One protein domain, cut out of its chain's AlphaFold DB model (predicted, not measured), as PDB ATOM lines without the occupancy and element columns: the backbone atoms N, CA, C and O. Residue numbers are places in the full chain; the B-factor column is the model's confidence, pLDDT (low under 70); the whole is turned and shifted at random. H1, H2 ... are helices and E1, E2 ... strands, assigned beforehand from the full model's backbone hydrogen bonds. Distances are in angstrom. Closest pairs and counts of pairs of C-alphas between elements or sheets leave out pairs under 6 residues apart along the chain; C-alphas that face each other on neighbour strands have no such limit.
ATOM      1  N   GLY A  53       2.113  13.297 -53.224       93.88
ATOM      2  CA  GLY A  53       1.946  13.696 -51.825       93.88
ATOM      3  C   GLY A  53       1.640  12.502 -50.911       93.88
ATOM      4  O   GLY A  53       1.535  11.364 -51.366       93.88
ATOM      5  N   GLN A  54       1.516  12.767 -49.611       95.81
ATOM      6  CA  GLN A  54       1.178  11.776 -48.586       95.81
ATOM      7  C   GLN A  54      -0.149  12.143 -47.922       95.81
ATOM      8  O   GLN A  54      -0.265  13.214 -47.329       95.81
ATOM      9  N   GLU A  55      -1.139  11.255 -47.962       95.62
ATOM     10  CA  GLU A  55      -2.382  11.440 -47.207       95.62
ATOM     11  C   GLU A  55      -2.096  11.404 -45.695       95.62
ATOM     12  O   GLU A  55      -1.465  10.476 -45.185       95.62
ATOM     13  N   VAL A  56      -2.527  12.441 -44.972       96.69
ATOM     14  CA  VAL A  56      -2.309  12.588 -43.518       96.69
ATOM     15  C   VAL A  56      -3.610  12.641 -42.718       96.69
ATOM     16  O   VAL A  56      -3.591  12.474 -41.496       96.69
ATOM     17  N   ALA A  57      -4.731  12.871 -43.397       96.88
ATOM     18  CA  ALA A  57      -6.095  12.716 -42.912       96.88
ATOM     19  C   ALA A  57      -7.049  12.665 -44.117       96.88
ATOM     20  O   ALA A  57      -6.635  12.958 -45.238       96.88
ATOM     21  N   GLU A  58      -8.323  12.361 -43.860       94.88
ATOM     22  CA  GLU A  58      -9.389  12.476 -44.860       94.88
ATOM     23  C   GLU A  58      -9.346  13.863 -45.518       94.88
ATOM     24  O   GLU A  58      -9.320  14.888 -44.828       94.88
ATOM     25  N   ASP A  59      -9.278  13.865 -46.851       93.44
ATOM     26  CA  ASP A  59      -9.182  15.054 -47.695       93.44
ATOM     27  C   ASP A  59      -7.980  15.972 -47.402       93.44
ATOM     28  O   ASP A  59      -8.036  17.157 -47.734       93.44
ATOM     29  N   ALA A  60      -6.893  15.478 -46.794       96.00
ATOM     30  CA  ALA A  60      -5.705  16.276 -46.482       96.00
ATOM     31  C   ALA A  60      -4.395  15.564 -46.854       96.00
ATOM     32  O   ALA A  60      -4.072  14.488 -46.346       96.00
ATOM     33  N   VAL A  61      -3.591  16.225 -47.689       95.88
ATOM     34  CA  VAL A  61      -2.360  15.679 -48.269       95.88
ATOM     35  C   VAL A  61      -1.159  16.551 -47.910       95.88
ATOM     36  O   VAL A  61      -1.111  17.732 -48.256       95.88
ATOM     37  N   LEU A  62      -0.161  15.973 -47.239       97.00
ATOM     38  CA  LEU A  62       1.167  16.566 -47.089       97.00
ATOM     39  C   LEU A  62       1.859  16.579 -48.452       97.00
ATOM     40  O   LEU A  62       2.113  15.533 -49.047       97.00
ATOM     41  N   VAL A  63       2.188  17.775 -48.930       96.12
ATOM     42  CA  VAL A  63       2.757  17.966 -50.267       96.12
ATOM     43  C   VAL A  63       4.258  18.174 -50.205       96.12
ATOM     44  O   VAL A  63       5.014  17.566 -50.958       96.12
ATOM     45  N   THR A  64       4.712  19.038 -49.301       97.25
ATOM     46  CA  THR A  64       6.136  19.300 -49.141       97.25
ATOM     47  C   THR A  64       6.488  19.512 -47.684       97.25
ATOM     48  O   THR A  64       5.722  20.097 -46.917       97.25
ATOM     49  N   ARG A  65       7.693  19.087 -47.318       97.62
ATOM     50  CA  ARG A  65       8.350  19.442 -46.068       97.62
ATOM     51  C   ARG A  65       9.600  20.241 -46.379       97.62
ATOM     52  O   ARG A  65      10.569  19.715 -46.924       97.62
ATOM     53  N   MET A  66       9.568  21.515 -46.020       96.12
ATOM     54  CA  MET A  66      10.754  22.363 -46.043       96.12
ATOM     55  C   MET A  66      11.486  22.212 -44.717       96.12
ATOM     56  O   MET A  66      10.834  22.169 -43.679       96.12
ATOM     57  N   ARG A  67      12.813  22.123 -44.733       96.00
ATOM     58  CA  ARG A  67      13.637  21.923 -43.541       96.00
ATOM     59  C   ARG A  67      14.796  22.905 -43.496       96.00
ATOM     60  O   ARG A  67      15.582  22.982 -44.435       96.00
ATOM     61  N   TRP A  68      14.972  23.515 -42.329       94.19
ATOM     62  CA  TRP A  68      16.141  24.303 -41.957       94.19
ATOM     63  C   TRP A  68      16.853  23.649 -40.773       94.19
ATOM     64  O   TRP A  68      16.294  23.509 -39.682       94.19
ATOM     65  N   THR A  69      18.094  23.214 -40.987       91.94
ATOM     66  CA  THR A  69      18.917  22.600 -39.932       91.94
ATOM     67  C   THR A  69      19.564  23.657 -39.037       91.94
ATOM     68  O   THR A  69      19.842  24.770 -39.488       91.94
ATOM     69  N   TRP A  70      19.858  23.308 -37.777       92.50
ATOM     70  CA  TRP A  70      20.556  24.205 -36.844       92.50
ATOM     71  C   TRP A  70      21.823  24.811 -37.457       92.50
ATOM     72  O   TRP A  70      22.011  26.026 -37.409       92.50
ATOM     73  N   ASP A  71      22.662  23.989 -38.095       89.94
ATOM     74  CA  ASP A  71      23.907  24.461 -38.706       89.94
ATOM     75  C   ASP A  71      23.642  25.421 -39.878       89.94
ATOM     76  O   ASP A  71      24.365  26.404 -40.034       89.94
ATOM     77  N   ALA A  72      22.602  25.183 -40.686       88.88
ATOM     78  CA  ALA A  72      22.251  26.078 -41.786       88.88
ATOM     79  C   ALA A  72      21.746  27.443 -41.295       88.88
ATOM     80  O   ALA A  72      21.997  28.462 -41.936       88.88
ATOM     81  N   CYS A  73      21.056  27.491 -40.159       89.31
ATOM     82  CA  CYS A  73      20.588  28.749 -39.579       89.31
ATOM     83  C   CYS A  73      21.677  29.518 -38.820       89.31
ATOM     84  O   CYS A  73      21.569  30.733 -38.702       89.31
ATOM     85  N   THR A  74      22.689  28.834 -38.276       89.75
ATOM     86  CA  THR A  74      23.631  29.439 -37.313       89.75
ATOM     87  C   THR A  74      25.058  29.594 -37.822       89.75
ATOM     88  O   THR A  74      25.770  30.468 -37.334       89.75
ATOM     89  N   ARG A  75      25.502  28.772 -38.781       87.50
ATOM     90  CA  ARG A  75      26.888  28.811 -39.288       87.50
ATOM     91  C   ARG A  75      27.031  29.469 -40.648       87.50
ATOM     92  O   ARG A  75      28.117  29.910 -41.000       87.50
ATOM     93  N   LEU A  76      25.953  29.506 -41.420       84.56
ATOM     94  CA  LEU A  76      25.942  30.146 -42.725       84.56
ATOM     95  C   LEU A  76      25.511  31.604 -42.583       84.56
ATOM     96  O   LEU A  76      24.593  31.911 -41.822       84.56
ATOM     97  N   GLY A  77      26.119  32.484 -43.383       79.94
ATOM     98  CA  GLY A  77      25.642  33.858 -43.547       79.94
ATOM     99  C   GLY A  77      24.170  33.909 -43.986       79.94
ATOM    100  O   GLY A  77      23.621  32.888 -44.426       79.94
ATOM    101  N   PRO A  78      23.504  35.068 -43.852       75.88
ATOM    102  CA  PRO A  78      22.099  35.203 -44.220       75.88
ATOM    103  C   PRO A  78      21.866  34.750 -45.666       75.88
ATOM    104  O   PRO A  78      22.735  34.901 -46.527       75.88
ATOM    105  N   ALA A  79      20.696  34.166 -45.925       76.62
ATOM    106  CA  ALA A  79      20.269  33.905 -47.292       76.62
ATOM    107  C   ALA A  79      20.191  35.223 -48.083       76.62
ATOM    108  O   ALA A  79      20.103  36.311 -47.504       76.62
ATOM    109  N   LEU A  80      20.211  35.118 -49.413       74.94
ATOM    110  CA  LEU A  80      19.958  36.268 -50.277       74.94
ATOM    111  C   LEU A  80      18.602  36.892 -49.924       74.94
ATOM    112  O   LEU A  80      17.655  36.178 -49.587       74.94
ATOM    113  N   SER A  81      18.521  38.222 -50.006       74.94
ATOM    114  CA  SER A  81      17.268  38.940 -49.772       74.94
ATOM    115  C   SER A  81      16.164  38.371 -50.678       74.94
ATOM    116  O   SER A  81      16.431  38.150 -51.862       74.94
ATOM    117  N   PRO A  82      14.931  38.163 -50.176       70.06
ATOM    118  CA  PRO A  82      13.815  37.661 -50.982       70.06
ATOM    119  C   PRO A  82      13.342  38.652 -52.065       70.06
ATOM    120  O   PRO A  82      12.369  38.369 -52.760       70.06
ATOM    121  N   GLY A  91       4.023  37.461 -44.088       69.75
ATOM    122  CA  GLY A  91       5.136  36.601 -43.708       69.75
ATOM    123  C   GLY A  91       4.939  36.024 -42.312       69.75
ATOM    124  O   GLY A  91       4.189  36.557 -41.497       69.75
ATOM    125  N   MET A  92       5.662  34.951 -42.016       72.38
ATOM    126  CA  MET A  92       5.770  34.404 -40.671       72.38
ATOM    127  C   MET A  92       7.244  34.184 -40.357       72.38
ATOM    128  O   MET A  92       8.040  33.844 -41.232       72.38
ATOM    129  N   TYR A  93       7.595  34.365 -39.089       76.44
ATOM    130  CA  TYR A  93       8.911  34.041 -38.576       76.44
ATOM    131  C   TYR A  93       8.917  32.616 -38.013       76.44
ATOM    132  O   TYR A  93       8.261  32.338 -37.009       76.44
ATOM    133  N   ALA A  94       9.665  31.718 -38.651       79.94
ATOM    134  CA  ALA A  94      10.015  30.436 -38.056       79.94
ATOM    135  C   ALA A  94      11.273  30.633 -37.188       79.94
ATOM    136  O   ALA A  94      12.264  31.176 -37.682       79.94
ATOM    137  N   PRO A  95      11.262  30.237 -35.903       81.69
ATOM    138  CA  PRO A  95      12.423  30.424 -35.045       81.69
ATOM    139  C   PRO A  95      13.602  29.581 -35.535       81.69
ATOM    140  O   PRO A  95      13.424  28.496 -36.081       81.69
ATOM    141  N   VAL A  96      14.820  30.055 -35.279       83.88
ATOM    142  CA  VAL A  96      16.033  29.251 -35.468       83.88
ATOM    143  C   VAL A  96      15.925  27.974 -34.616       83.88
ATOM    144  O   VAL A  96      15.505  28.064 -33.454       83.88
ATOM    145  N   PRO A  97      16.293  26.785 -35.143       87.06
ATOM    146  CA  PRO A  97      16.345  25.569 -34.338       87.06
ATOM    147  C   PRO A  97      17.177  25.816 -33.066       87.06
ATOM    148  O   PRO A  97      18.231  26.441 -33.148       87.06
ATOM    149  N   PRO A  98      16.743  25.373 -31.875       82.38
ATOM    150  CA  PRO A  98      17.337  25.871 -30.636       82.38
ATOM    151  C   PRO A  98      18.672  25.207 -30.271       82.38
ATOM    152  O   PRO A  98      19.443  25.787 -29.509       82.38
ATOM    153  N   LYS A  99      18.950  23.989 -30.757       93.75
ATOM    154  CA  LYS A  99      20.131  23.203 -30.362       93.75
ATOM    155  C   LYS A  99      20.793  22.513 -31.559       93.75
ATOM    156  O   LYS A  99      20.086  22.153 -32.501       93.75
ATOM    157  N   PRO A 100      22.114  22.252 -31.508       93.69
ATOM    158  CA  PRO A 100      22.768  21.369 -32.468       93.69
ATOM    159  C   PRO A 100      22.020  20.037 -32.599       93.69
ATOM    160  O   PRO A 100      21.644  19.433 -31.596       93.69
ATOM    161  N   GLY A 101      21.789  19.596 -33.835       91.50
ATOM    162  CA  GLY A 101      21.006  18.392 -34.138       91.50
ATOM    163  C   GLY A 101      19.489  18.605 -34.229       91.50
ATOM    164  O   GLY A 101      18.792  17.704 -34.698       91.50
ATOM    165  N   ASP A 102      18.966  19.777 -33.856       95.31
ATOM    166  CA  ASP A 102      17.581  20.147 -34.151       95.31
ATOM    167  C   ASP A 102      17.444  20.720 -35.573       95.31
ATOM    168  O   ASP A 102      18.383  21.235 -36.189       95.31
ATOM    169  N   ALA A 103      16.222  20.641 -36.081       95.50
ATOM    170  CA  ALA A 103      15.763  21.264 -37.305       95.50
ATOM    171  C   ALA A 103      14.389  21.904 -37.079       95.50
ATOM    172  O   ALA A 103      13.631  21.513 -36.183       95.50
ATOM    173  N   VAL A 104      14.075  22.892 -37.905       95.62
ATOM    174  CA  VAL A 104      12.734  23.448 -38.025       95.62
ATOM    175  C   VAL A 104      12.220  23.079 -39.393       95.62
ATOM    176  O   VAL A 104      12.874  23.326 -40.406       95.62
ATOM    177  N   ASP A 105      11.048  22.472 -39.385       95.88
ATOM    178  CA  ASP A 105      10.369  22.035 -40.579       95.88
ATOM    179  C   ASP A 105       9.097  22.850 -40.774       95.88
ATOM    180  O   ASP A 105       8.429  23.223 -39.806       95.88
ATOM    181  N   VAL A 106       8.743  23.070 -42.030       95.88
ATOM    182  CA  VAL A 106       7.439  23.575 -42.438       95.88
ATOM    183  C   VAL A 106       6.788  22.508 -43.301       95.88
ATOM    184  O   VAL A 106       7.246  22.222 -44.407       95.88
ATOM    185  N   ASP A 107       5.721  21.923 -42.769       96.94
ATOM    186  CA  ASP A 107       4.900  20.939 -43.465       96.94
ATOM    187  C   ASP A 107       3.792  21.698 -44.195       96.94
ATOM    188  O   ASP A 107       2.984  22.340 -43.528       96.94
ATOM    189  N   LEU A 108       3.762  21.659 -45.530       97.00
ATOM    190  CA  LEU A 108       2.703  22.274 -46.336       97.00
ATOM    191  C   LEU A 108       1.681  21.223 -46.755       97.00
ATOM    192  O   LEU A 108       2.040  20.201 -47.347       97.00
ATOM    193  N   ILE A 109       0.415  21.494 -46.455       96.75
ATOM    194  CA  ILE A 109      -0.690  20.559 -46.649       96.75
ATOM    195  C   ILE A 109      -1.739  21.197 -47.549       96.75
ATOM    196  O   ILE A 109      -2.105  22.358 -47.365       96.75
ATOM    197  N   VAL A 110      -2.214  20.419 -48.518       95.44
ATOM    198  CA  VAL A 110      -3.366  20.764 -49.349       95.44
ATOM    199  C   VAL A 110      -4.554  19.937 -48.881       95.44
ATOM    200  O   VAL A 110      -4.428  18.723 -48.734       95.44
ATOM    201  N   SER A 111      -5.695  20.580 -48.641       95.00
ATOM    202  CA  SER A 111      -6.921  19.897 -48.228       95.00
ATOM    203  C   SER A 111      -8.168  20.366 -48.974       95.00
ATOM    204  O   SER A 111      -8.247  21.519 -49.403       95.00
ATOM    205  N   ALA A 112      -9.152  19.479 -49.133       92.31
ATOM    206  CA  ALA A 112     -10.444  19.797 -49.745       92.31
ATOM    207  C   ALA A 112     -11.506  20.144 -48.685       92.31
ATOM    208  O   ALA A 112     -11.460  19.675 -47.548       92.31
ATOM    209  N   GLY A 113     -12.453  21.019 -49.042       89.31
ATOM    210  CA  GLY A 113     -13.605  21.402 -48.213       89.31
ATOM    211  C   GLY A 113     -13.280  22.329 -47.034       89.31
ATOM    212  O   GLY A 113     -13.915  23.372 -46.871       89.31
ATOM    213  N   ARG A 114     -12.264  22.010 -46.225       95.06
ATOM    214  CA  ARG A 114     -11.838  22.811 -45.062       95.06
ATOM    215  C   ARG A 114     -10.315  22.862 -44.910       95.06
ATOM    216  O   ARG A 114      -9.639  21.918 -45.320       95.06
ATOM    217  N   PRO A 115      -9.754  23.918 -44.291       97.06
ATOM    218  CA  PRO A 115      -8.333  23.950 -43.968       97.06
ATOM    219  C   PRO A 115      -7.991  22.899 -42.904       97.06
ATOM    220  O   PRO A 115      -8.783  22.644 -41.996       97.06
ATOM    221  N   TYR A 116      -6.795  22.319 -43.002       97.62
ATOM    222  CA  TYR A 116      -6.316  21.288 -42.086       97.62
ATOM    223  C   TYR A 116      -4.952  21.658 -41.494       97.62
ATOM    224  O   TYR A 116      -4.006  21.923 -42.229       97.62
ATOM    225  N   TRP A 117      -4.816  21.622 -40.166       97.75
ATOM    226  CA  TRP A 117      -3.516  21.668 -39.486       97.75
ATOM    227  C   TRP A 117      -3.362  20.436 -38.583       97.75
ATOM    228  O   TRP A 117      -4.200  20.220 -37.702       97.75
ATOM    229  N   PRO A 118      -2.275  19.651 -38.714       95.25
ATOM    230  CA  PRO A 118      -1.971  18.584 -37.771       95.25
ATOM    231  C   PRO A 118      -1.905  19.122 -36.338       95.25
ATOM    232  O   PRO A 118      -1.182  20.080 -36.066       95.25
ATOM    233  N   GLN A 119      -2.629  18.486 -35.412       95.19
ATOM    234  CA  GLN A 119      -2.695  18.908 -34.004       95.19
ATOM    235  C   GLN A 119      -3.060  20.403 -33.842       95.19
ATOM    236  O   GLN A 119      -2.459  21.098 -33.020       95.19
ATOM    237  N   GLU A 120      -4.036  20.898 -34.612       96.50
ATOM    238  CA  GLU A 120      -4.394  22.322 -34.737       96.50
ATOM    239  C   GLU A 120      -4.435  23.092 -33.409       96.50
ATOM    240  O   GLU A 120      -3.810  24.143 -33.294       96.50
ATOM    241  N   THR A 121      -5.096  22.566 -32.374       97.38
ATOM    242  CA  THR A 121      -5.177  23.226 -31.056       97.38
ATOM    243  C   THR A 121      -3.797  23.544 -30.479       97.38
ATOM    244  O   THR A 121      -3.564  24.631 -29.950       97.38
ATOM    245  N   LYS A 122      -2.859  22.600 -30.594       96.00
ATOM    246  CA  LYS A 122      -1.473  22.788 -30.166       96.00
ATOM    247  C   LYS A 122      -0.742  23.752 -31.099       96.00
ATOM    248  O   LYS A 122      -0.100  24.670 -30.604       96.00
ATOM    249  N   ALA A 123      -0.867  23.572 -32.414       94.50
ATOM    250  CA  ALA A 123      -0.200  24.424 -33.395       94.50
ATOM    251  C   ALA A 123      -0.607  25.901 -33.244       94.50
ATOM    252  O   ALA A 123       0.252  26.777 -33.258       94.50
ATOM    253  N   ARG A 124      -1.891  26.187 -32.998       94.69
ATOM    254  CA  ARG A 124      -2.387  27.545 -32.736       94.69
ATOM    255  C   ARG A 124      -1.827  28.132 -31.447       94.69
ATOM    256  O   ARG A 124      -1.358  29.265 -31.458       94.69
ATOM    257  N   ARG A 125      -1.840  27.364 -30.352       95.56
ATOM    258  CA  ARG A 125      -1.267  27.800 -29.067       95.56
ATOM    259  C   ARG A 125       0.219  28.141 -29.202       95.56
ATOM    260  O   ARG A 125       0.680  29.098 -28.593       95.56
ATOM    261  N   ASP A 126       0.940  27.371 -30.008       92.19
ATOM    262  CA  ASP A 126       2.377  27.533 -30.221       92.19
ATOM    263  C   ASP A 126       2.692  28.542 -31.360       92.19
ATOM    264  O   ASP A 126       3.852  28.692 -31.739       92.19
ATOM    265  N   ASN A 127       1.677  29.237 -31.905       91.75
ATOM    266  CA  ASN A 127       1.771  30.171 -33.037       91.75
ATOM    267  C   ASN A 127       2.484  29.583 -34.275       91.75
ATOM    268  O   ASN A 127       3.332  30.220 -34.895       91.75
ATOM    269  N   ALA A 128       2.153  28.336 -34.606       93.25
ATOM    270  CA  ALA A 128       2.822  27.527 -35.621       93.25
ATOM    271  C   ALA A 128       1.986  27.296 -36.894       93.25
ATOM    272  O   ALA A 128       2.431  26.570 -37.783       93.25
ATOM    273  N   CYS A 129       0.780  27.861 -36.991       94.62
ATOM    274  CA  CYS A 129      -0.095  27.721 -38.158       94.62
ATOM    275  C   CYS A 129       0.240  28.756 -39.246       94.62
ATOM    276  O   CYS A 129       0.235  29.956 -38.989       94.62
ATOM    277  N   LEU A 130       0.430  28.285 -40.476       92.75
ATOM    278  CA  LEU A 130       0.501  29.071 -41.709       92.75
ATOM    279  C   LEU A 130      -0.802  28.986 -42.501       92.75
ATOM    280  O   LEU A 130      -1.420  27.918 -42.571       92.75
ATOM    281  N   GLY A 131      -1.160  30.088 -43.161       91.31
ATOM    282  CA  GLY A 131      -2.390  30.209 -43.939       91.31
ATOM    283  C   GLY A 131      -3.626  30.444 -43.053       91.31
ATOM    284  O   GLY A 131      -3.496  30.991 -41.957       91.31
ATOM    285  N   PRO A 132      -4.828  30.047 -43.499       93.88
ATOM    286  CA  PRO A 132      -5.094  29.248 -44.692       93.88
ATOM    287  C   PRO A 132      -5.133  30.106 -45.964       93.88
ATOM    288  O   PRO A 132      -5.574  31.252 -45.934       93.88
ATOM    289  N   LEU A 133      -4.705  29.541 -47.092       91.75
ATOM    290  CA  LEU A 133      -4.876  30.135 -48.419       91.75
ATOM    291  C   LEU A 133      -5.846  29.275 -49.222       91.75
ATOM    292  O   LEU A 133      -5.692  28.061 -49.252       91.75
ATOM    293  N   LYS A 134      -6.836  29.888 -49.867       91.75
ATOM    294  CA  LYS A 134      -7.839  29.175 -50.664       91.75
ATOM    295  C   LYS A 134      -7.591  29.398 -52.151       91.75
ATOM    296  O   LYS A 134      -7.336  30.535 -52.546       91.75
ATOM    297  N   ASN A 135      -7.665  28.346 -52.963       86.81
ATOM    298  CA  ASN A 135      -7.601  28.462 -54.421       86.81
ATOM    299  C   ASN A 135      -9.009  28.474 -55.058       86.81
ATOM    300  O   ASN A 135     -10.023  28.304 -54.383       86.81
ATOM    301  N   GLU A 136      -9.071  28.683 -56.376       85.50
ATOM    302  CA  GLU A 136     -10.333  28.707 -57.142       85.50
ATOM    303  C   GLU A 136     -11.024  27.336 -57.231       85.50
ATOM    304  O   GLU A 136     -12.215  27.273 -57.520       85.50
ATOM    305  N   ALA A 137     -10.298  26.249 -56.957       83.50
ATOM    306  CA  ALA A 137     -10.810  24.879 -56.939       83.50
ATOM    307  C   ALA A 137     -11.356  24.463 -55.558       83.50
ATOM    308  O   ALA A 137     -11.493  23.277 -55.279       83.50
ATOM    309  N   ASP A 138     -11.641  25.430 -54.680       88.25
ATOM    310  CA  ASP A 138     -12.155  25.210 -53.321       88.25
ATOM    311  C   ASP A 138     -11.212  24.414 -52.393       88.25
ATOM    312  O   ASP A 138     -11.624  23.896 -51.355       88.25
ATOM    313  N   GLN A 139      -9.922  24.354 -52.730       92.12
ATOM    314  CA  GLN A 139      -8.901  23.713 -51.907       92.12
ATOM    315  C   GLN A 139      -8.176  24.725 -51.028       92.12
ATOM    316  O   GLN A 139      -8.039  25.908 -51.359       92.12
ATOM    317  N   TRP A 140      -7.649  24.222 -49.921       94.81
ATOM    318  CA  TRP A 140      -6.962  24.990 -48.901       94.81
ATOM    319  C   TRP A 140      -5.497  24.580 -48.824       94.81
ATOM    320  O   TRP A 140      -5.192  23.403 -48.687       94.81
ATOM    321  N   LEU A 141      -4.595  25.556 -48.863       94.81
ATOM    322  CA  LEU A 141      -3.191  25.401 -48.516       94.81
ATOM    323  C   LEU A 141      -2.972  25.919 -47.096       94.81
ATOM    324  O   LEU A 141      -3.214  27.092 -46.788       94.81
ATOM    325  N   THR A 142      -2.473  25.045 -46.241       96.06
ATOM    326  CA  THR A 142      -2.043  25.354 -44.882       96.06
ATOM    327  C   THR A 142      -0.583  24.966 -44.710       96.06
ATOM    328  O   THR A 142      -0.002  24.235 -45.516       96.06
ATOM    329  N   GLY A 143       0.033  25.448 -43.637       95.50
ATOM    330  CA  GLY A 143       1.298  24.885 -43.196       95.50
ATOM    331  C   GLY A 143       1.431  24.844 -41.685       95.50
ATOM    332  O   GLY A 143       0.755  25.591 -40.978       95.50
ATOM    333  N   THR A 144       2.318  23.989 -41.193       95.31
ATOM    334  CA  THR A 144       2.626  23.893 -39.763       95.31
ATOM    335  C   THR A 144       4.128  23.945 -39.541       95.31
ATOM    336  O   THR A 144       4.870  23.142 -40.108       95.31
ATOM    337  N   VAL A 145       4.572  24.860 -38.679       95.38
ATOM    338  CA  VAL A 145       5.959  24.920 -38.207       95.38
ATOM    339  C   VAL A 145       6.170  23.874 -37.126       95.38
ATOM    340  O   VAL A 145       5.467  23.851 -36.117       95.38
ATOM    341  N   VAL A 146       7.171  23.018 -37.297       94.12
ATOM    342  CA  VAL A 146       7.467  21.954 -36.342       94.12
ATOM    343  C   VAL A 146       8.957  21.921 -36.049       94.12
ATOM    344  O   VAL A 146       9.782  21.710 -36.934       94.12
ATOM    345  N   LYS A 147       9.317  22.051 -34.771       94.44
ATOM    346  CA  LYS A 147      10.666  21.712 -34.313       94.44
ATOM    347  C   LYS A 147      10.819  20.192 -34.275       94.44
ATOM    348  O   LYS A 147      10.045  19.518 -33.590       94.44
ATOM    349  N   ARG A 148      11.848  19.655 -34.928       94.25
ATOM    350  CA  ARG A 148      12.175  18.222 -34.916       94.25
ATOM    351  C   ARG A 148      13.640  17.997 -34.559       94.25
ATOM    352  O   ARG A 148      14.497  18.804 -34.889       94.25
ATOM    353  N   THR A 149      13.928  16.870 -33.921       94.94
ATOM    354  CA  THR A 149      15.301  16.359 -33.832       94.94
ATOM    355  C   THR A 149      15.635  15.700 -35.165       94.94
ATOM    356  O   THR A 149      14.936  14.773 -35.581       94.94
ATOM    357  N   ALA A 150      16.668  16.187 -35.855       91.75
ATOM    358  CA  ALA A 150      16.945  15.827 -37.246       91.75
ATOM    359  C   ALA A 150      17.187  14.320 -37.431       91.75
ATOM    360  O   ALA A 150      16.731  13.744 -38.415       91.75
ATOM    361  N   SER A 151      17.826  13.668 -36.454       92.81
ATOM    362  CA  SER A 151      18.104  12.226 -36.479       92.81
ATOM    363  C   SER A 151      16.862  11.343 -36.332       92.81
ATOM    364  O   SER A 151      16.883  10.201 -36.773       92.81
ATOM    365  N   HIS A 152      15.774  11.839 -35.732       94.69
ATOM    366  CA  HIS A 152      14.544  11.056 -35.552       94.69
ATOM    367  C   HIS A 152      13.653  11.050 -36.796       94.69
ATOM    368  O   HIS A 152      12.775  10.201 -36.925       94.69
ATOM    369  N   ARG A 153      13.829  12.034 -37.680       91.75
ATOM    370  CA  ARG A 153      13.077  12.179 -38.929       91.75
ATOM    371  C   ARG A 153      14.032  12.656 -40.018       91.75
ATOM    372  O   ARG A 153      13.929  13.826 -40.397       91.75
ATOM    373  N   PRO A 154      15.001  11.831 -40.447       94.69
ATOM    374  CA  PRO A 154      15.940  12.226 -41.488       94.69
ATOM    375  C   PRO A 154      15.195  12.445 -42.817       94.69
ATOM    376  O   PRO A 154      14.178  11.792 -43.046       94.69
ATOM    377  N   PRO A 155      15.650  13.381 -43.667       95.75
ATOM    378  CA  PRO A 155      15.194  13.427 -45.053       95.75
ATOM    379  C   PRO A 155      15.784  12.229 -45.825       95.75
ATOM    380  O   PRO A 155      16.734  11.610 -45.335       95.75
ATOM    381  N   PRO A 156      15.273  11.904 -47.023       95.69
ATOM    382  CA  PRO A 156      15.857  10.854 -47.849       95.69
ATOM    383  C   PRO A 156      17.280  11.233 -48.292       95.69
ATOM    384  O   PRO A 156      17.601  12.415 -48.442       95.69
ATOM    385  N   ASP A 157      18.136  10.231 -48.518       94.38
ATOM    386  CA  ASP A 157      19.568  10.434 -48.798       94.38
ATOM    387  C   ASP A 157      19.819  11.325 -50.023       94.38
ATOM    388  O   ASP A 157      20.735  12.143 -50.026       94.38
ATOM    389  N   ASN A 158      18.965  11.238 -51.043       92.06
ATOM    390  CA  ASN A 158      19.038  12.061 -52.253       92.06
ATOM    391  C   ASN A 158      18.571  13.519 -52.058       92.06
ATOM    392  O   ASN A 158      18.766  14.336 -52.954       92.06
ATOM    393  N   ALA A 159      17.994  13.874 -50.905       94.75
ATOM    394  CA  ALA A 159      17.774  15.265 -50.501       94.75
ATOM    395  C   ALA A 159      18.960  15.846 -49.706       94.75
ATOM    396  O   ALA A 159      18.942  17.030 -49.353       94.75
ATOM    397  N   ILE A 160      19.985  15.044 -49.396       94.38
ATOM    398  CA  ILE A 160      21.192  15.483 -48.691       94.38
ATOM    399  C   ILE A 160      22.315  15.741 -49.691       94.38
ATOM    400  O   ILE A 160      22.663  14.892 -50.506       94.38
ATOM    401  N   GLY A 161      22.891  16.939 -49.616       91.62
ATOM    402  CA  GLY A 161      23.996  17.334 -50.482       91.62
ATOM    403  C   GLY A 161      25.363  16.861 -49.983       91.62
ATOM    404  O   GLY A 161      25.498  16.399 -48.843       91.62
ATOM    405  N   PRO A 162      26.410  17.025 -50.808       93.44
ATOM    406  CA  PRO A 162      27.777  16.727 -50.399       93.44
ATOM    407  C   PRO A 162      28.183  17.617 -49.220       93.44
ATOM    408  O   PRO A 162      27.916  18.818 -49.215       93.44
ATOM    409  N   ARG A 163      28.842  17.041 -48.211       93.31
ATOM    410  CA  ARG A 163      29.261  17.783 -47.013       93.31
ATOM    411  C   ARG A 163      30.557  18.558 -47.275       93.31
ATOM    412  O   ARG A 163      31.476  17.976 -47.845       93.31
ATOM    413  N   PRO A 164      30.668  19.818 -46.823       93.31
ATOM    414  CA  PRO A 164      31.896  20.591 -46.962       93.31
ATOM    415  C   PRO A 164      33.021  20.025 -46.090       93.31
ATOM    416  O   PRO A 164      32.775  19.552 -44.975       93.31
ATOM    417  N   THR A 165      34.260  20.107 -46.576       93.06
ATOM    418  CA  THR A 165      35.454  19.646 -45.839       93.06
ATOM    419  C   THR A 165      36.146  20.752 -45.041       93.06
ATOM    420  O   THR A 165      36.959  20.463 -44.164       93.06
ATOM    421  N   SER A 166      35.842  22.020 -45.325       92.81
ATOM    422  CA  SER A 166      36.381  23.196 -44.631       92.81
ATOM    423  C   SER A 166      35.395  24.363 -44.690       92.81
ATOM    424  O   SER A 166      34.490  24.358 -45.518       92.81
ATOM    425  N   SER A 167      35.605  25.395 -43.862       89.12
ATOM    426  CA  SER A 167      34.769  26.607 -43.837       89.12
ATOM    427  C   SER A 167      34.762  27.387 -45.155       89.12
ATOM    428  O   SER A 167      33.766  28.023 -45.488       89.12
ATOM    429  N   THR A 168      35.856  27.335 -45.919       91.69
ATOM    430  CA  THR A 168      35.980  27.990 -47.232       91.69
ATOM    431  C   THR A 168      35.228  27.253 -48.339       91.69
ATOM    432  O   THR A 168      34.956  27.839 -49.381       91.69
ATOM    433  N   ASP A 169      34.907  25.978 -48.121       93.00
ATOM    434  CA  ASP A 169      34.154  25.127 -49.047       93.00
ATOM    435  C   ASP A 169      32.645  25.127 -48.733       93.00
ATOM    436  O   ASP A 169      31.862  24.478 -49.417       93.00
ATOM    437  N   GLU A 170      32.200  25.853 -47.706       92.50
ATOM    438  CA  GLU A 170      30.791  25.878 -47.312       92.50
ATOM    439  C   GLU A 170      29.973  26.823 -48.186       92.50
ATOM    440  O   GLU A 170      30.286  28.006 -48.342       92.50
ATOM    441  N   VAL A 171      28.850  26.319 -48.691       90.81
ATOM    442  CA  VAL A 171      27.824  27.138 -49.334       90.81
ATOM    443  C   VAL A 171      26.439  26.804 -48.781       90.81
ATOM    444  O   VAL A 171      26.149  25.668 -48.399       90.81
ATOM    445  N   ARG A 172      25.575  27.824 -48.726       91.38
ATOM    446  CA  ARG A 172      24.141  27.665 -48.465       91.38
ATOM    447  C   ARG A 172      23.484  27.111 -49.723       91.38
ATOM    448  O   ARG A 172      23.498  27.778 -50.754       91.38
ATOM    449  N   ALA A 173      22.906  25.920 -49.638       91.31
ATOM    450  CA  ALA A 173      22.259  25.271 -50.771       91.31
ATOM    451  C   ALA A 173      21.012  24.493 -50.338       91.31
ATOM    452  O   ALA A 173      20.791  24.240 -49.151       91.31
ATOM    453  N   VAL A 174      20.187  24.127 -51.319       92.94
ATOM    454  CA  VAL A 174      18.957  23.358 -51.114       92.94
ATOM    455  C   VAL A 174      19.099  22.014 -51.806       92.94
ATOM    456  O   VAL A 174      19.370  21.960 -53.001       92.94
ATOM    457  N   GLY A 175      18.902  20.938 -51.049       94.50
ATOM    458  CA  GLY A 175      18.706  19.597 -51.594       94.50
ATOM    459  C   GLY A 175      17.216  19.291 -51.640       94.50
ATOM    460  O   GLY A 175      16.487  19.677 -50.724       94.50
ATOM    461  N   ALA A 176      16.746  18.645 -52.702       95.38
ATOM    462  CA  ALA A 176      15.334  18.330 -52.857       95.38
ATOM    463  C   ALA A 176      15.144  16.936 -53.445       95.38
ATOM    464  O   ALA A 176      15.809  16.577 -54.414       95.38
ATOM    465  N   ALA A 177      14.224  16.170 -52.867       96.00
ATOM    466  CA  ALA A 177      13.859  14.855 -53.372       96.00
ATOM    467  C   ALA A 177      12.459  14.452 -52.915       96.00
ATOM    468  O   ALA A 177      12.005  14.851 -51.844       96.00
ATOM    469  N   VAL A 178      11.790  13.639 -53.727       95.38
ATOM    470  CA  VAL A 178      10.528  12.997 -53.356       95.38
ATOM    471  C   VAL A 178      10.846  11.787 -52.480       95.38
ATOM    472  O   VAL A 178      11.684  10.962 -52.846       95.38
ATOM    473  N   ASP A 179      10.207  11.711 -51.315       94.75
ATOM    474  CA  ASP A 179      10.336  10.585 -50.388       94.75
ATOM    475  C   ASP A 179       9.593   9.348 -50.916       94.75
ATOM    476  O   ASP A 179       8.659   9.442 -51.709       94.75
ATOM    477  N   SER A 180       9.946   8.187 -50.380       95.06
ATOM    478  CA  SER A 180       9.187   6.939 -50.458       95.06
ATOM    479  C   SER A 180       7.725   7.058 -50.003       95.06
ATOM    480  O   SER A 180       6.874   6.333 -50.511       95.06
ATOM    481  N   GLU A 181       7.417   7.992 -49.094       95.12
ATOM    482  CA  GLU A 181       6.044   8.318 -48.675       95.12
ATOM    483  C   GLU A 181       5.283   9.197 -49.693       95.12
ATOM    484  O   GLU A 181       4.089   9.421 -49.523       95.12
ATOM    485  N   GLY A 182       5.939   9.695 -50.750       94.00
ATOM    486  CA  GLY A 182       5.283  10.367 -51.879       94.00
ATOM    487  C   GLY A 182       5.258  11.899 -51.845       94.00
ATOM    488  O   GLY A 182       4.825  12.510 -52.822       94.00
ATOM    489  N   PHE A 183       5.740  12.545 -50.781       95.88
ATOM    490  CA  PHE A 183       5.829  14.009 -50.680       95.88
ATOM    491  C   PHE A 183       7.253  14.529 -50.946       95.88
ATOM    492  O   PHE A 183       8.234  13.786 -50.882       95.88
ATOM    493  N   LEU A 184       7.379  15.825 -51.236       97.50
ATOM    494  CA  LEU A 184       8.660  16.471 -51.526       97.50
ATOM    495  C   LEU A 184       9.380  16.921 -50.246       97.50
ATOM    496  O   LEU A 184       8.846  17.698 -49.457       97.50
ATOM    497  N   TRP A 185      10.635  16.528 -50.073       97.81
ATOM    498  CA  TRP A 185      11.554  17.192 -49.153       97.81
ATOM    499  C   TRP A 185      12.279  18.337 -49.850       97.81
ATOM    500  O   TRP A 185      12.772  18.181 -50.966       97.81
ATOM    501  N   MET A 186      12.409  19.465 -49.156       96.94
ATOM    502  CA  MET A 186      13.306  20.563 -49.516       96.94
ATOM    503  C   MET A 186      14.142  20.923 -48.293       96.94
ATOM    504  O   MET A 186      13.612  21.381 -47.286       96.94
ATOM    505  N   VAL A 187      15.448  20.700 -48.355       95.75
ATOM    506  CA  VAL A 187      16.341  20.811 -47.202       95.75
ATOM    507  C   VAL A 187      17.379  21.884 -47.470       95.75
ATOM    508  O   VAL A 187      18.303  21.683 -48.262       95.75
ATOM    509  N   GLU A 188      17.248  23.006 -46.771       93.06
ATOM    510  CA  GLU A 188      18.280  24.031 -46.740       93.06
ATOM    511  C   GLU A 188      19.399  23.609 -45.780       93.06
ATOM    512  O   GLU A 188      19.191  23.353 -44.585       93.06
ATOM    513  N   GLN A 189      20.604  23.489 -46.329       92.06
ATOM    514  CA  GLN A 189      21.742  22.877 -45.658       92.06
ATOM    515  C   GLN A 189      23.070  23.494 -46.101       92.06
ATOM    516  O   GLN A 189      23.159  24.229 -47.087       92.06
ATOM    517  N   ARG A 190      24.117  23.176 -45.339       93.06
ATOM    518  CA  ARG A 190      25.510  23.428 -45.716       93.06
ATOM    519  C   ARG A 190      25.941  22.355 -46.705       93.06
ATOM    520  O   ARG A 190      25.881  21.176 -46.361       93.06
ATOM    521  N   MET A 191      26.388  22.762 -47.885       93.81
ATOM    522  CA  MET A 191      26.955  21.860 -48.888       93.81
ATOM    523  C   MET A 191      28.391  22.255 -49.244       93.81
ATOM    524  O   MET A 191      28.802  23.388 -48.993       93.81
ATOM    525  N   SER A 192      29.138  21.308 -49.813       94.75
ATOM    526  CA  SER A 192      30.455  21.530 -50.415       94.75
ATOM    527  C   SER A 192      30.313  22.265 -51.746       94.75
ATOM    528  O   SER A 192      29.680  21.758 -52.674       94.75
ATOM    529  N   ARG A 193      30.915  23.451 -51.849       93.25
ATOM    530  CA  ARG A 193      30.985  24.233 -53.086       93.25
ATOM    531  C   ARG A 193      31.743  23.465 -54.163       93.25
ATOM    532  O   ARG A 193      31.216  23.296 -55.254       93.25
ATOM    533  N   SER A 194      32.937  22.975 -53.844       94.25
ATOM    534  CA  SER A 194      33.800  22.279 -54.806       94.25
ATOM    535  C   SER A 194      33.155  21.001 -55.351       94.25
ATOM    536  O   SER A 194      33.252  20.722 -56.545       94.25
ATOM    537  N   ALA A 195      32.426  20.251 -54.518       93.81
ATOM    538  CA  ALA A 195      31.675  19.088 -54.984       93.81
ATOM    539  C   ALA A 195      30.496  19.474 -55.895       93.81
ATOM    540  O   ALA A 195      30.231  18.781 -56.876       93.81
ATOM    541  N   LEU A 196      29.797  20.578 -55.597       91.50
ATOM    542  CA  LEU A 196      28.721  21.087 -56.451       91.50
ATOM    543  C   LEU A 196      29.250  21.607 -57.796       91.50
ATOM    544  O   LEU A 196      28.625  21.353 -58.823       91.50
ATOM    545  N   GLU A 197      30.398  22.285 -57.811       91.56
ATOM    546  CA  GLU A 197      31.083  22.728 -59.034       91.56
ATOM    547  C   GLU A 197      31.492  21.531 -59.899       91.56
ATOM    548  O   GLU A 197      31.180  21.491 -61.089       91.56
ATOM    549  N   ALA A 198      32.111  20.515 -59.290       89.69
ATOM    550  CA  ALA A 198      32.500  19.293 -59.986       89.69
ATOM    551  C   ALA A 198      31.292  18.541 -60.568       89.69
ATOM    552  O   ALA A 198      31.368  18.045 -61.687       89.69
ATOM    553  N   ALA A 199      30.176  18.475 -59.835       85.88
ATOM    554  CA  ALA A 199      28.951  17.835 -60.311       85.88
ATOM    555  C   ALA A 199      28.266  18.631 -61.433       85.88
ATOM    556  O   ALA A 199      27.782  18.033 -62.387       85.88
ATOM    557  N   SER A 200      28.252  19.966 -61.341       81.38
ATOM    558  CA  SER A 200      27.632  20.835 -62.356       81.38
ATOM    559  C   SER A 200      28.396  20.800 -63.685       81.38
ATOM    560  O   SER A 200      27.795  20.954 -64.737       81.38
ATOM    561  N   ALA A 201      29.713  20.566 -63.654       73.06
ATOM    562  CA  ALA A 201      30.542  20.434 -64.855       73.06
ATOM    563  C   ALA A 201      30.311  19.125 -65.642       73.06
ATOM    564  O   ALA A 201      30.876  18.961 -66.723       73.06
ATOM    565  N   LEU A 202      29.544  18.181 -65.083       67.94
ATOM    566  CA  LEU A 202      29.219  16.895 -65.705       67.94
ATOM    567  C   LEU A 202      27.828  16.874 -66.369       67.94
ATOM    568  O   LEU A 202      27.507  15.868 -67.006       67.94
TER     569      LEU A 202
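What this domain is: This is residues 53 to 82 and 91 to 202 of the 203 residues of an uncharacterized protein of Kribbella sp. VKM Ac-2541 (UniProt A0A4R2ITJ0). One long, strongly twisted sheet makes the body: E2, E3 and E5 run side by side with E4 at one edge, and the hairpin of E6 and E7 continues the sheet from E2 toward the other end. Small helices H1 and H2 sit on opposite faces, while H3 is at the E6 end, where residues 197 to 202 stick out. The printed part has 142 residues, with three named helices and seven named strands in the order E1 E2 H1 E3 H2 E4 E5 E6 E7 H3. The sheet is branched and mixed, and the class is mixed, helices and strands. The whole is compact, with a radius of gyration of the C-alphas of 16.5 A and spans of 49 by 33 by 31 A.

How they stand to each other: E2, residues 60 to 69, has three neighbours. E3, residues 102 to 112, is antiparallel to it, with N 66 and O 106 2.9 A apart, within hydrogen-bond range. On the other side of E2 are E1, residues 54 to 57, antiparallel with N 54 to O 62 at 2.9 A, and E7, residues 184 to 192, parallel with N 67 to O 186 at 2.8 A. E1 and E2 form a hairpin. This pairing is staggered: E1 is beside residues 60 to 62 and E7 beside 64 to 68, and E2 bends by 51 degrees at residue 63. E5, residues 139 to 149, is antiparallel to E3, with N 107 to O 144 at 3.0 A. E4, residues 129 to 134, forms a hairpin with E5, with N 130 to O 143 at 2.8 A. E6, residues 170 to 178, forms a hairpin with E7, with N 175 to O 187 at 2.9 A. E4 and E7 are apart. H1, residues 70 to 74, is on the sheet at a height of 5.4 A, over none of the strands; its closest C-alpha pair with E7 is Ala 72 and Gln 189, 5.0 A. H2, residues 120 to 125, is on the opposite face at a height of 6.9 A, only just, with its local plane fitted to 6 C-alphas; it too is over none of the strands, and the closest C-alphas of H2 and E4 are those of Ala 123 and Cys 129, 5.8 A. H3, residues 193 to 200, only grazes the sheet with residues 193 to 196. In H1, H2 and H3 every O i to N i+4 pair is within hydrogen-bond range.

Where its parts are: E1 begins at C-alpha 54 (1.178, 11.776, -48.586). E2 measures 26.3 A, E3 32.1 A, E5 31.1 A, E6 24.8 A and E7 22.4 A from first to last C-alpha. H3 measures 10.4 A and ends at C-alpha 200 (27.632, 20.835, -62.356).

The domain as a whole: The C-alphas farthest apart, those of Gly 113 and Ser 166, are 50.1 A apart. Residues 83 to 90 are not printed, and C-alphas 82 and 91 are 11.4 A apart across this cut. The link from E5 to E6, residues 150 to 169, is long. Mean pLDDT of the printed part is 91.7; residues 91 and 202 are under 70.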